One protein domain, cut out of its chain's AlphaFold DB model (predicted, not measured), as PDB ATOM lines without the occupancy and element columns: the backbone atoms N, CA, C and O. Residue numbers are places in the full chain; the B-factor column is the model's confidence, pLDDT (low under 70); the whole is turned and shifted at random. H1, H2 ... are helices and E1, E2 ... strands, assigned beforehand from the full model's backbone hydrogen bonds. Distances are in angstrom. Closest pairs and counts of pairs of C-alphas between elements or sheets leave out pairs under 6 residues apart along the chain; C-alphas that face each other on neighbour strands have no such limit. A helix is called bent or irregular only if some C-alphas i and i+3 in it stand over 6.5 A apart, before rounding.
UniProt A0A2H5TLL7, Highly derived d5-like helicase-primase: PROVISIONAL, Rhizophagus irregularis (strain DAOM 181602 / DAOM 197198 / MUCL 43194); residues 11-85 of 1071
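AT A GLANCE: This is residues 11 to 85 of the 1071 residues of the protein "Highly derived d5-like helicase-primase: PROVISIONAL" of Rhizophagus irregularis (strain DAOM 181602 / DAOM 197198 / MUCL 43194) (UniProt A0A2H5TLL7). What shape is this? It is a rough L: the antiparallel sheet E1, E2, E3, in that order, is a wall, and H1, H2 and the small antiparallel hairpin E4 and E5 make an arm reaching away from it. In that arm H2 crosses H1. What builds it? The printed part has 75 residues with two named helices and five named strands, in the order H1, E1, E2, E3, E4, E5, H2, of mixed class. It is only just compact, close to loose, with a radius of gyration of the C-alphas of 13.2 A and spans of 36 by 34 by 20 A.

HOW THE PARTS SIT: How is the larger sheet joined? E1, residues 21 to 24, E2, residues 30 to 37, and E3, residues 41 to 47, form a meander, each strand the antiparallel neighbour of the one before, at 152 and 155 degrees. N 22 and O 32, and N 33 and O 45, are each 2.9 A apart, within hydrogen-bond range. Residues 23 to 24 of E1 also pair, parallel, with residues 83 to 84. Where are the helices? H1, residues 11 to 20, only grazes this sheet with residues 17 to 20, and H2, residues 69 to 78, with residues 73 to 77. They touch, about perpendicular at 84 degrees, their closest C-alphas being those of Ile 17 and Ile 73, 6.9 A apart. In both, every O i to N i+4 pair is within hydrogen-bond range. And the other hairpin? E4, residues 56 to 59, and E5, residues 66 to 68, have N 57 and O 67 within hydrogen-bond range at 2.9 A. E4 and H1 are near each other, with 5 pairs of C-alphas within 10 A.

IN THESE COORDINATES: Where is E2? It runs 21.5 A from C-alpha 30 at (189.415, 317.600, 224.762); E3 measures 19.9 A. Where are the helices? H1 begins at C-alpha 11 (184.160, 305.885, 203.690), H2 ends at C-alpha 78 (185.330, 320.467, 210.154), and each is 14.4 A long.

THE WHOLE: How far does it reach? The two C-alphas farthest apart, Asp 27 and Gly 63, are 39.4 A apart. Is it continuous and sure? The printed part has no cut and no long link. Residues 38 to 40 and 64 have pLDDT under 70.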
ATOM      1  N   ALA A  11     185.256 306.269 202.800       85.88
ATOM      2  CA  ALA A  11     184.160 305.885 203.690       85.88
ATOM      3  C   ALA A  11     184.629 304.972 204.839       85.88
ATOM      4  O   ALA A  11     184.330 305.260 205.998       85.88
ATOM      5  N   GLU A  12     185.418 303.934 204.545       87.62
ATOM      6  CA  GLU A  12     185.998 303.046 205.567       87.62
ATOM      7  C   GLU A  12     186.916 303.816 206.522       87.62
ATOM      8  O   GLU A  12     186.849 303.627 207.736       87.62
ATOM      9  N   VAL A  13     187.737 304.730 205.992       88.19
ATOM     10  CA  VAL A  13     188.653 305.538 206.809       88.19
ATOM     11  C   VAL A  13     187.892 306.488 207.737       88.19
ATOM     12  O   VAL A  13     188.232 306.569 208.916       88.19
ATOM     13  N   TYR A  14     186.837 307.166 207.264       87.69
ATOM     14  CA  TYR A  14     186.004 307.986 208.152       87.69
ATOM     15  C   TYR A  14     185.238 307.137 209.177       87.69
ATOM     16  O   TYR A  14     185.225 307.522 210.344       87.69
ATOM     17  N   LYS A  15     184.690 305.965 208.807       89.19
ATOM     18  CA  LYS A  15     184.039 305.049 209.769       89.19
ATOM     19  C   LYS A  15     185.017 304.623 210.874       89.19
ATOM     20  O   LYS A  15     184.675 304.666 212.055       89.19
ATOM     21  N   ALA A  16     186.257 304.291 210.510       88.94
ATOM     22  CA  ALA A  16     187.306 303.960 211.472       88.94
ATOM     23  C   ALA A  16     187.651 305.148 212.390       88.94
ATOM     24  O   ALA A  16     187.699 304.970 213.610       88.94
ATOM     25  N   ILE A  17     187.816 306.360 211.840       89.94
ATOM     26  CA  ILE A  17     188.043 307.590 212.623       89.94
ATOM     27  C   ILE A  17     186.897 307.814 213.623       89.94
ATOM     28  O   ILE A  17     187.167 307.993 214.806       89.94
ATOM     29  N   GLN A  18     185.635 307.711 213.195       87.69
ATOM     30  CA  GLN A  18     184.465 307.879 214.070       87.69
ATOM     31  C   GLN A  18     184.400 306.845 215.204       87.69
ATOM     32  O   GLN A  18     183.987 307.172 216.312       87.69
ATOM     33  N   SER A  19     184.853 305.611 214.960       84.31
ATOM     34  CA  SER A  19     184.892 304.550 215.979       84.31
ATOM     35  C   SER A  19     186.056 304.658 216.982       84.31
ATOM     36  O   SER A  19     186.088 303.911 217.965       84.31
ATOM     37  N   THR A  20     187.031 305.546 216.737       87.44
ATOM     38  CA  THR A  20     188.294 305.607 217.500       87.44
ATOM     39  C   THR A  20     188.653 306.982 218.057       87.44
ATOM     40  O   THR A  20     189.357 307.036 219.064       87.44
ATOM     41  N   VAL A  21     188.188 308.077 217.451       91.25
ATOM     42  CA  VAL A  21     188.537 309.452 217.832       91.25
ATOM     43  C   VAL A  21     187.272 310.270 218.053       91.25
ATOM     44  O   VAL A  21     186.399 310.311 217.189       91.25
ATOM     45  N   ALA A  22     187.213 310.985 219.174       91.69
ATOM     46  CA  ALA A  22     186.212 312.013 219.429       91.69
ATOM     47  C   ALA A  22     186.878 313.338 219.820       91.69
ATOM     48  O   ALA A  22     187.915 313.368 220.488       91.69
ATOM     49  N   TYR A  23     186.262 314.435 219.393       91.75
ATOM     50  CA  TYR A  23     186.642 315.802 219.712       91.75
ATOM     51  C   TYR A  23     185.521 316.444 220.527       91.75
ATOM     52  O   TYR A  23     184.389 316.549 220.053       91.75
ATOM     53  N   ILE A  24     185.827 316.849 221.757       91.44
ATOM     54  CA  ILE A  24     184.852 317.440 222.670       91.44
ATOM     55  C   ILE A  24     185.044 318.954 222.708       91.44
ATOM     56  O   ILE A  24     186.114 319.447 223.076       91.44
ATOM     57  N   GLN A  25     183.988 319.679 222.350       86.44
ATOM     58  CA  GLN A  25     183.971 321.134 222.256       86.44
ATOM     59  C   GLN A  25     183.587 321.773 223.603       86.44
ATOM     60  O   GLN A  25     182.459 322.213 223.800       86.44
ATOM     61  N   LEU A  26     184.551 321.812 224.524       82.38
ATOM     62  CA  LEU A  26     184.500 322.584 225.776       82.38
ATOM     63  C   LEU A  26     185.394 323.835 225.662       82.38
ATOM     64  O   LEU A  26     186.202 323.921 224.735       82.38
ATOM     65  N   ASP A  27     185.325 324.744 226.643       78.62
ATOM     66  CA  ASP A  27     186.177 325.949 226.755       78.62
ATOM     67  C   ASP A  27     187.676 325.652 226.575       78.62
ATOM     68  O   ASP A  27     188.432 326.449 226.017       78.62
ATOM     69  N   LYS A  28     188.104 324.463 227.015       80.88
ATOM     70  CA  LYS A  28     189.359 323.829 226.605       80.88
ATOM     71  C   LYS A  28     189.014 322.545 225.848       80.88
ATOM     72  O   LYS A  28     188.472 321.629 226.471       80.88
ATOM     73  N   PRO A  29     189.316 322.438 224.543       83.69
ATOM     74  CA  PRO A  29     188.931 321.270 223.765       83.69
ATOM     75  C   PRO A  29     189.629 320.009 224.278       83.69
ATOM     76  O   PRO A  29     190.813 320.032 224.622       83.69
ATOM     77  N   VAL A  30     188.895 318.896 224.309       89.62
ATOM     78  CA  VAL A  30     189.415 317.600 224.762       89.62
ATOM     79  C   VAL A  30     189.347 316.601 223.622       89.62
ATOM     80  O   VAL A  30     188.283 316.333 223.070       89.62
ATOM     81  N   TRP A  31     190.487 316.008 223.296       91.44
ATOM     82  CA  TRP A  31     190.571 314.862 222.404       91.44
ATOM     83  C   TRP A  31     190.433 313.577 223.207       91.44
ATOM     84  O   TRP A  31     191.108 313.404 224.224       91.44
ATOM     85  N   ILE A  32     189.587 312.670 222.725       90.69
ATOM     86  CA  ILE A  32     189.426 311.318 223.252       90.69
ATOM     87  C   ILE A  32     189.866 310.336 222.164       90.69
ATOM     88  O   ILE A  32     189.390 310.401 221.031       90.69
ATOM     89  N   LEU A  33     190.785 309.435 222.509       89.94
ATOM     90  CA  LEU A  33     191.331 308.412 221.621       89.94
ATOM     91  C   LEU A  33     191.124 307.030 222.247       89.94
ATOM     92  O   LEU A  33     191.513 306.789 223.391       89.94
ATOM     93  N   LYS A  34     190.514 306.118 221.493       88.25
ATOM     94  CA  LYS A  34     190.342 304.717 221.880       88.25
ATOM     95  C   LYS A  34     191.641 303.953 221.627       88.25
ATOM     96  O   LYS A  34     192.106 303.867 220.492       88.25
ATOM     97  N   HIS A  35     192.205 303.392 222.685       83.62
ATOM     98  CA  HIS A  35     193.393 302.548 222.658       83.62
ATOM     99  C   HIS A  35     193.019 301.081 222.889       83.62
ATOM    100  O   HIS A  35     191.962 300.780 223.450       83.62
ATOM    101  N   ARG A  36     193.908 300.179 222.465       79.31
ATOM    102  CA  ARG A  36     193.880 298.757 222.806       79.31
ATOM    103  C   ARG A  36     195.196 298.396 223.482       79.31
ATOM    104  O   ARG A  36     196.255 298.573 222.884       79.31
ATOM    105  N   ASP A  37     195.091 297.896 224.696       73.50
ATOM    106  CA  ASP A  37     196.132 297.204 225.436       73.50
ATOM    107  C   ASP A  37     195.982 295.688 225.165       73.50
ATOM    108  O   ASP A  37     194.845 295.197 225.142       73.50
ATOM    109  N   PRO A  38     197.065 294.937 224.884       66.88
ATOM    110  CA  PRO A  38     197.001 293.481 224.733       66.88
ATOM    111  C   PRO A  38     196.495 292.745 225.983       66.88
ATOM    112  O   PRO A  38     195.829 291.723 225.837       66.88
ATOM    113  N   GLU A  39     196.783 293.267 227.177       58.84
ATOM    114  CA  GLU A  39     196.426 292.682 228.474       58.84
ATOM    115  C   GLU A  39     195.144 293.322 229.029       58.84
ATOM    116  O   GLU A  39     194.199 292.624 229.390       58.84
ATOM    117  N   ASN A  40     195.073 294.659 229.029       56.00
ATOM    118  CA  ASN A  40     193.997 295.420 229.687       56.00
ATOM    119  C   ASN A  40     192.797 295.760 228.775       56.00
ATOM    120  O   ASN A  40     191.888 296.492 229.173       56.00
ATOM    121  N   GLY A  41     192.765 295.257 227.539       70.06
ATOM    122  CA  GLY A  41     191.634 295.439 226.625       70.06
ATOM    123  C   GLY A  41     191.514 296.855 226.046       70.06
ATOM    124  O   GLY A  41     192.495 297.462 225.620       70.06
ATOM    125  N   LEU A  42     190.290 297.377 225.922       77.81
ATOM    126  CA  LEU A  42     190.023 298.670 225.273       77.81
ATOM    127  C   LEU A  42     189.831 299.784 226.308       77.81
ATOM    128  O   LEU A  42     189.009 299.652 227.209       77.81
ATOM    129  N   TYR A  43     190.518 300.916 226.137       81.50
ATOM    130  CA  TYR A  43     190.427 302.061 227.053       81.50
ATOM    131  C   TYR A  43     190.473 303.411 226.322       81.50
ATOM    132  O   TYR A  43     190.844 303.494 225.151       81.50
ATOM    133  N   PHE A  44     190.103 304.494 227.015       86.12
ATOM    134  CA  PHE A  44     190.115 305.856 226.466       86.12
ATOM    135  C   PHE A  44     191.253 306.716 227.032       86.12
ATOM    136  O   PHE A  44     191.254 307.102 228.206       86.12
ATOM    137  N   GLY A  45     192.188 307.086 226.156       85.56
ATOM    138  CA  GLY A  45     193.148 308.162 226.385       85.56
ATOM    139  C   GLY A  45     192.472 309.517 226.168       85.56
ATOM    140  O   GLY A  45     191.668 309.668 225.250       85.56
ATOM    141  N   MET A  46     192.774 310.501 227.016       87.81
ATOM    142  CA  MET A  46     192.189 311.847 226.938       87.81
ATOM    143  C   MET A  46     193.260 312.918 227.127       87.81
ATOM    144  O   MET A  46     194.152 312.751 227.959       87.81
ATOM    145  N   GLY A  47     193.154 314.037 226.412       85.81
ATOM    146  CA  GLY A  47     194.051 315.178 226.595       85.81
ATOM    147  C   GLY A  47     193.671 316.401 225.765       85.81
ATOM    148  O   GLY A  47     192.835 316.320 224.870       85.81
ATOM    149  N   ALA A  48     194.316 317.535 226.044       83.12
ATOM    150  CA  ALA A  48     194.111 318.786 225.302       83.12
ATOM    151  C   ALA A  48     194.618 318.728 223.843       83.12
ATOM    152  O   ALA A  48     194.204 319.519 223.002       83.12
ATOM    153  N   GLU A  49     195.493 317.770 223.517       84.38
ATOM    154  CA  GLU A  49     196.062 317.581 222.181       84.38
ATOM    155  C   GLU A  49     195.969 316.122 221.725       84.38
ATOM    156  O   GLU A  49     196.267 315.194 222.482       84.38
ATOM    157  N   LEU A  50     195.658 315.923 220.442       84.50
ATOM    158  CA  LEU A  50     195.690 314.613 219.799       84.50
ATOM    159  C   LEU A  50     197.132 314.182 219.484       84.50
ATOM    160  O   LEU A  50     197.682 314.484 218.419       84.50
ATOM    161  N   LYS A  51     197.742 313.439 220.410       81.06
ATOM    162  CA  LYS A  51     199.086 312.861 220.257       81.06
ATOM    163  C   LYS A  51     199.062 311.616 219.364       81.06
ATOM    164  O   LYS A  51     199.029 310.489 219.848       81.06
ATOM    165  N   LEU A  52     199.110 311.828 218.051       79.75
ATOM    166  CA  LEU A  52     199.290 310.773 217.048       79.75
ATOM    167  C   LEU A  52     200.678 310.849 216.402       79.75
ATOM    168  O   LEU A  52     201.190 311.932 216.113       79.75
ATOM    169  N   ALA A  53     201.260 309.684 216.102       78.94
ATOM    170  CA  ALA A  53     202.425 309.603 215.226       78.94
ATOM    171  C   ALA A  53     202.074 310.075 213.799       78.94
ATOM    172  O   ALA A  53     200.902 310.186 213.426       78.94
ATOM    173  N   LYS A  54     203.096 310.344 212.975       81.88
ATOM    174  CA  LYS A  54     202.959 310.856 211.595       81.88
ATOM    175  C   LYS A  54     202.468 309.773 210.613       81.88
ATOM    176  O   LYS A  54     203.136 309.468 209.629       81.88
ATOM    177  N   PHE A  55     201.308 309.184 210.890       87.25
ATOM    178  CA  PHE A  55     200.679 308.156 210.066       87.25
ATOM    179  C   PHE A  55     200.102 308.716 208.763       87.25
ATOM    180  O   PHE A  55     199.633 309.857 208.687       87.25
ATOM    181  N   VAL A  56     200.102 307.864 207.741       86.88
ATOM    182  CA  VAL A  56     199.649 308.158 206.382       86.88
ATOM    183  C   VAL A  56     198.791 306.981 205.905       86.88
ATOM    184  O   VAL A  56     199.099 305.834 206.224       86.88
ATOM    185  N   ILE A  57     197.707 307.248 205.177       87.44
ATOM    186  CA  ILE A  57     196.782 306.241 204.633       87.44
ATOM    187  C   ILE A  57     196.663 306.434 203.119       87.44
ATOM    188  O   ILE A  57     196.571 307.566 202.648       87.44
ATOM    189  N   LYS A  58     196.639 305.334 202.359       85.44
ATOM    190  CA  LYS A  58     196.371 305.356 200.914       85.44
ATOM    191  C   LYS A  58     194.870 305.244 200.659       85.44
ATOM    192  O   LYS A  58     194.259 304.254 201.061       85.44
ATOM    193  N   ILE A  59     194.292 306.237 199.987       84.25
ATOM    194  CA  ILE A  59     192.845 306.306 199.722       84.25
ATOM    195  C   ILE A  59     192.555 306.016 198.248       84.25
ATOM    196  O   ILE A  59     193.190 306.596 197.367       84.25
ATOM    197  N   ILE A  60     191.591 305.132 197.976       85.19
ATOM    198  CA  ILE A  60     191.237 304.685 196.619       85.19
ATOM    199  C   ILE A  60     190.744 305.856 195.757       85.19
ATOM    200  O   ILE A  60     191.223 306.026 194.637       85.19
ATOM    201  N   GLU A  61     189.864 306.710 196.286       84.56
ATOM    202  CA  GLU A  61     189.306 307.868 195.567       84.56
ATOM    203  C   GLU A  61     190.346 308.958 195.238       84.56
ATOM    204  O   GLU A  61     190.084 309.812 194.397       84.56
ATOM    205  N   TYR A  62     191.531 308.918 195.859       80.25
ATOM    206  CA  TYR A  62     192.677 309.782 195.542       80.25
ATOM    207  C   TYR A  62     193.752 309.024 194.735       80.25
ATOM    208  O   TYR A  62     194.945 309.213 194.941       80.25
ATOM    209  N   GLY A  63     193.357 308.070 193.881       74.12
ATOM    210  CA  GLY A  63     194.280 307.270 193.054       74.12
ATOM    211  C   GLY A  63     195.175 306.290 193.835       74.12
ATOM    212  O   GLY A  63     196.000 305.579 193.258       74.12
ATOM    213  N   GLY A  64     195.010 306.196 195.157       66.75
ATOM    214  CA  GLY A  64     195.935 305.513 196.059       66.75
ATOM    215  C   GLY A  64     197.079 306.390 196.578       66.75
ATOM    216  O   GLY A  64     198.020 305.833 197.151       66.75
ATOM    217  N   GLU A  65     197.015 307.715 196.405       75.88
ATOM    218  CA  GLU A  65     197.946 308.655 197.034       75.88
ATOM    219  C   GLU A  65     197.901 308.575 198.565       75.88
ATOM    220  O   GLU A  65     196.889 308.226 199.183       75.88
ATOM    221  N   ALA A  66     199.040 308.887 199.182       80.81
ATOM    222  CA  ALA A  66     199.277 308.702 200.603       80.81
ATOM    223  C   ALA A  66     198.953 309.994 201.383       80.81
ATOM    224  O   ALA A  66     199.754 310.927 201.444       80.81
ATOM    225  N   VAL A  67     197.774 310.041 202.010       84.88
ATOM    226  CA  VAL A  67     197.249 311.210 202.736       84.88
ATOM    227  C   VAL A  67     197.562 311.115 204.233       84.88
ATOM    228  O   VAL A  67     197.371 310.072 204.858       84.88
ATOM    229  N   LYS A  68     198.035 312.211 204.841       88.12
ATOM    230  CA  LYS A  68     198.325 312.281 206.287       88.12
ATOM    231  C   LYS A  68     197.045 312.055 207.099       88.12
ATOM    232  O   LYS A  68     196.100 312.827 206.953       88.12
ATOM    233  N   LEU A  69     197.048 311.085 208.020       88.50
ATOM    234  CA  LEU A  69     195.878 310.754 208.849       88.50
ATOM    235  C   LEU A  69     195.337 311.978 209.601       88.50
ATOM    236  O   LEU A  69     194.129 312.192 209.625       88.50
ATOM    237  N   LYS A  70     196.226 312.819 210.151       88.44
ATOM    238  CA  LYS A  70     195.825 314.039 210.864       88.44
ATOM    239  C   LYS A  70     194.929 314.945 210.007       88.44
ATOM    240  O   LYS A  70     193.896 315.371 210.492       88.44
ATOM    241  N   SER A  71     195.233 315.120 208.719       85.88
ATOM    242  CA  SER A  71     194.413 315.945 207.817       85.88
ATOM    243  C   SER A  71     193.006 315.374 207.595       85.88
ATOM    244  O   SER A  71     192.056 316.137 207.444       85.88
ATOM    245  N   LEU A  72     192.847 314.047 207.616       87.44
ATOM    246  CA  LEU A  72     191.537 313.393 207.519       87.44
ATOM    247  C   LEU A  72     190.732 313.551 208.815       87.44
ATOM    248  O   LEU A  72     189.518 313.729 208.757       87.44
ATOM    249  N   ILE A  73     191.403 313.534 209.971       90.56
ATOM    250  CA  ILE A  73     190.794 313.810 211.280       90.56
ATOM    251  C   ILE A  73     190.389 315.287 211.378       90.56
ATOM    252  O   ILE A  73     189.253 315.573 211.742       90.56
ATOM    253  N   ASP A  74     191.250 316.220 210.965       86.81
ATOM    254  CA  ASP A  74     190.934 317.652 210.913       86.81
ATOM    255  C   ASP A  74     189.713 317.904 209.995       86.81
ATOM    256  O   ASP A  74     188.782 318.620 210.363       86.81
ATOM    257  N   GLN A  75     189.638 317.233 208.836       84.50
ATOM    258  CA  GLN A  75     188.443 317.252 207.977       84.50
ATOM    259  C   GLN A  75     187.208 316.599 208.621       84.50
ATOM    260  O   GLN A  75     186.088 317.015 208.317       84.50
ATOM    261  N   ALA A  76     187.370 315.583 209.476       88.44
ATOM    262  CA  ALA A  76     186.263 314.979 210.221       88.44
ATOM    263  C   ALA A  76     185.693 315.960 211.257       88.44
ATOM    264  O   ALA A  76     184.472 316.059 211.376       88.44
ATOM    265  N   VAL A  77     186.554 316.727 211.940       87.81
ATOM    266  CA  VAL A  77     186.146 317.812 212.851       87.81
ATOM    267  C   VAL A  77     185.403 318.909 212.088       87.81
ATOM    268  O   VAL A  77     184.283 319.244 212.458       87.81
ATOM    269  N   ILE A  78     185.959 319.410 210.976       85.56
ATOM    270  CA  ILE A  78     185.330 320.467 210.154       85.56
ATOM    271  C   ILE A  78     183.939 320.050 209.639       85.56
ATOM    272  O   ILE A  78     183.046 320.883 209.514       85.56
ATOM    273  N   LYS A  79     183.733 318.757 209.357       85.31
ATOM    274  CA  LYS A  79     182.441 318.197 208.919       85.31
ATOM    275  C   LYS A  79     181.497 317.816 210.069       85.31
ATOM    276  O   LYS A  79     180.436 317.264 209.797       85.31
ATOM    277  N   GLY A  80     181.883 318.030 211.329       84.56
ATOM    278  CA  GLY A  80     181.099 317.632 212.503       84.56
ATOM    279  C   GLY A  80     180.996 316.117 212.731       84.56
ATOM    280  O   GLY A  80     180.195 315.682 213.547       84.56
ATOM    281  N   LEU A  81     181.790 315.290 212.038       86.44
ATOM    282  CA  LEU A  81     181.650 313.823 212.046       86.44
ATOM    283  C   LEU A  81     182.104 313.155 213.351       86.44
ATOM    284  O   LEU A  81     181.730 312.009 213.598       86.44
ATOM    285  N   ILE A  82     182.936 313.842 214.137       90.69
ATOM    286  CA  ILE A  82     183.495 313.376 215.419       90.69
ATOM    287  C   ILE A  82     183.406 314.438 216.524       90.69
ATOM    288  O   ILE A  82     184.137 314.362 217.511       90.69
ATOM    289  N   VAL A  83     182.564 315.458 216.333       89.50
ATOM    290  CA  VAL A  83     182.430 316.592 217.255       89.50
ATOM    291  C   VAL A  83     181.263 316.340 218.200       89.50
ATOM    292  O   VAL A  83     180.155 316.068 217.749       89.50
ATOM    293  N   TYR A  84     181.512 316.464 219.500       90.50
ATOM    294  CA  TYR A  84     180.502 316.311 220.545       90.50
ATOM    295  C   TYR A  84     180.543 317.518 221.483       90.50
ATOM    296  O   TYR A  84     181.621 318.005 221.831       90.50
ATOM    297  N   ALA A  85     179.378 317.981 221.936       88.19
ATOM    298  CA  ALA A  85     179.295 319.092 222.886       88.19
ATOM    299  C   ALA A  85     179.853 318.713 224.269       88.19
ATOM    300  O   ALA A  85     180.361 319.553 225.005       88.19
TER     301      ALA A  85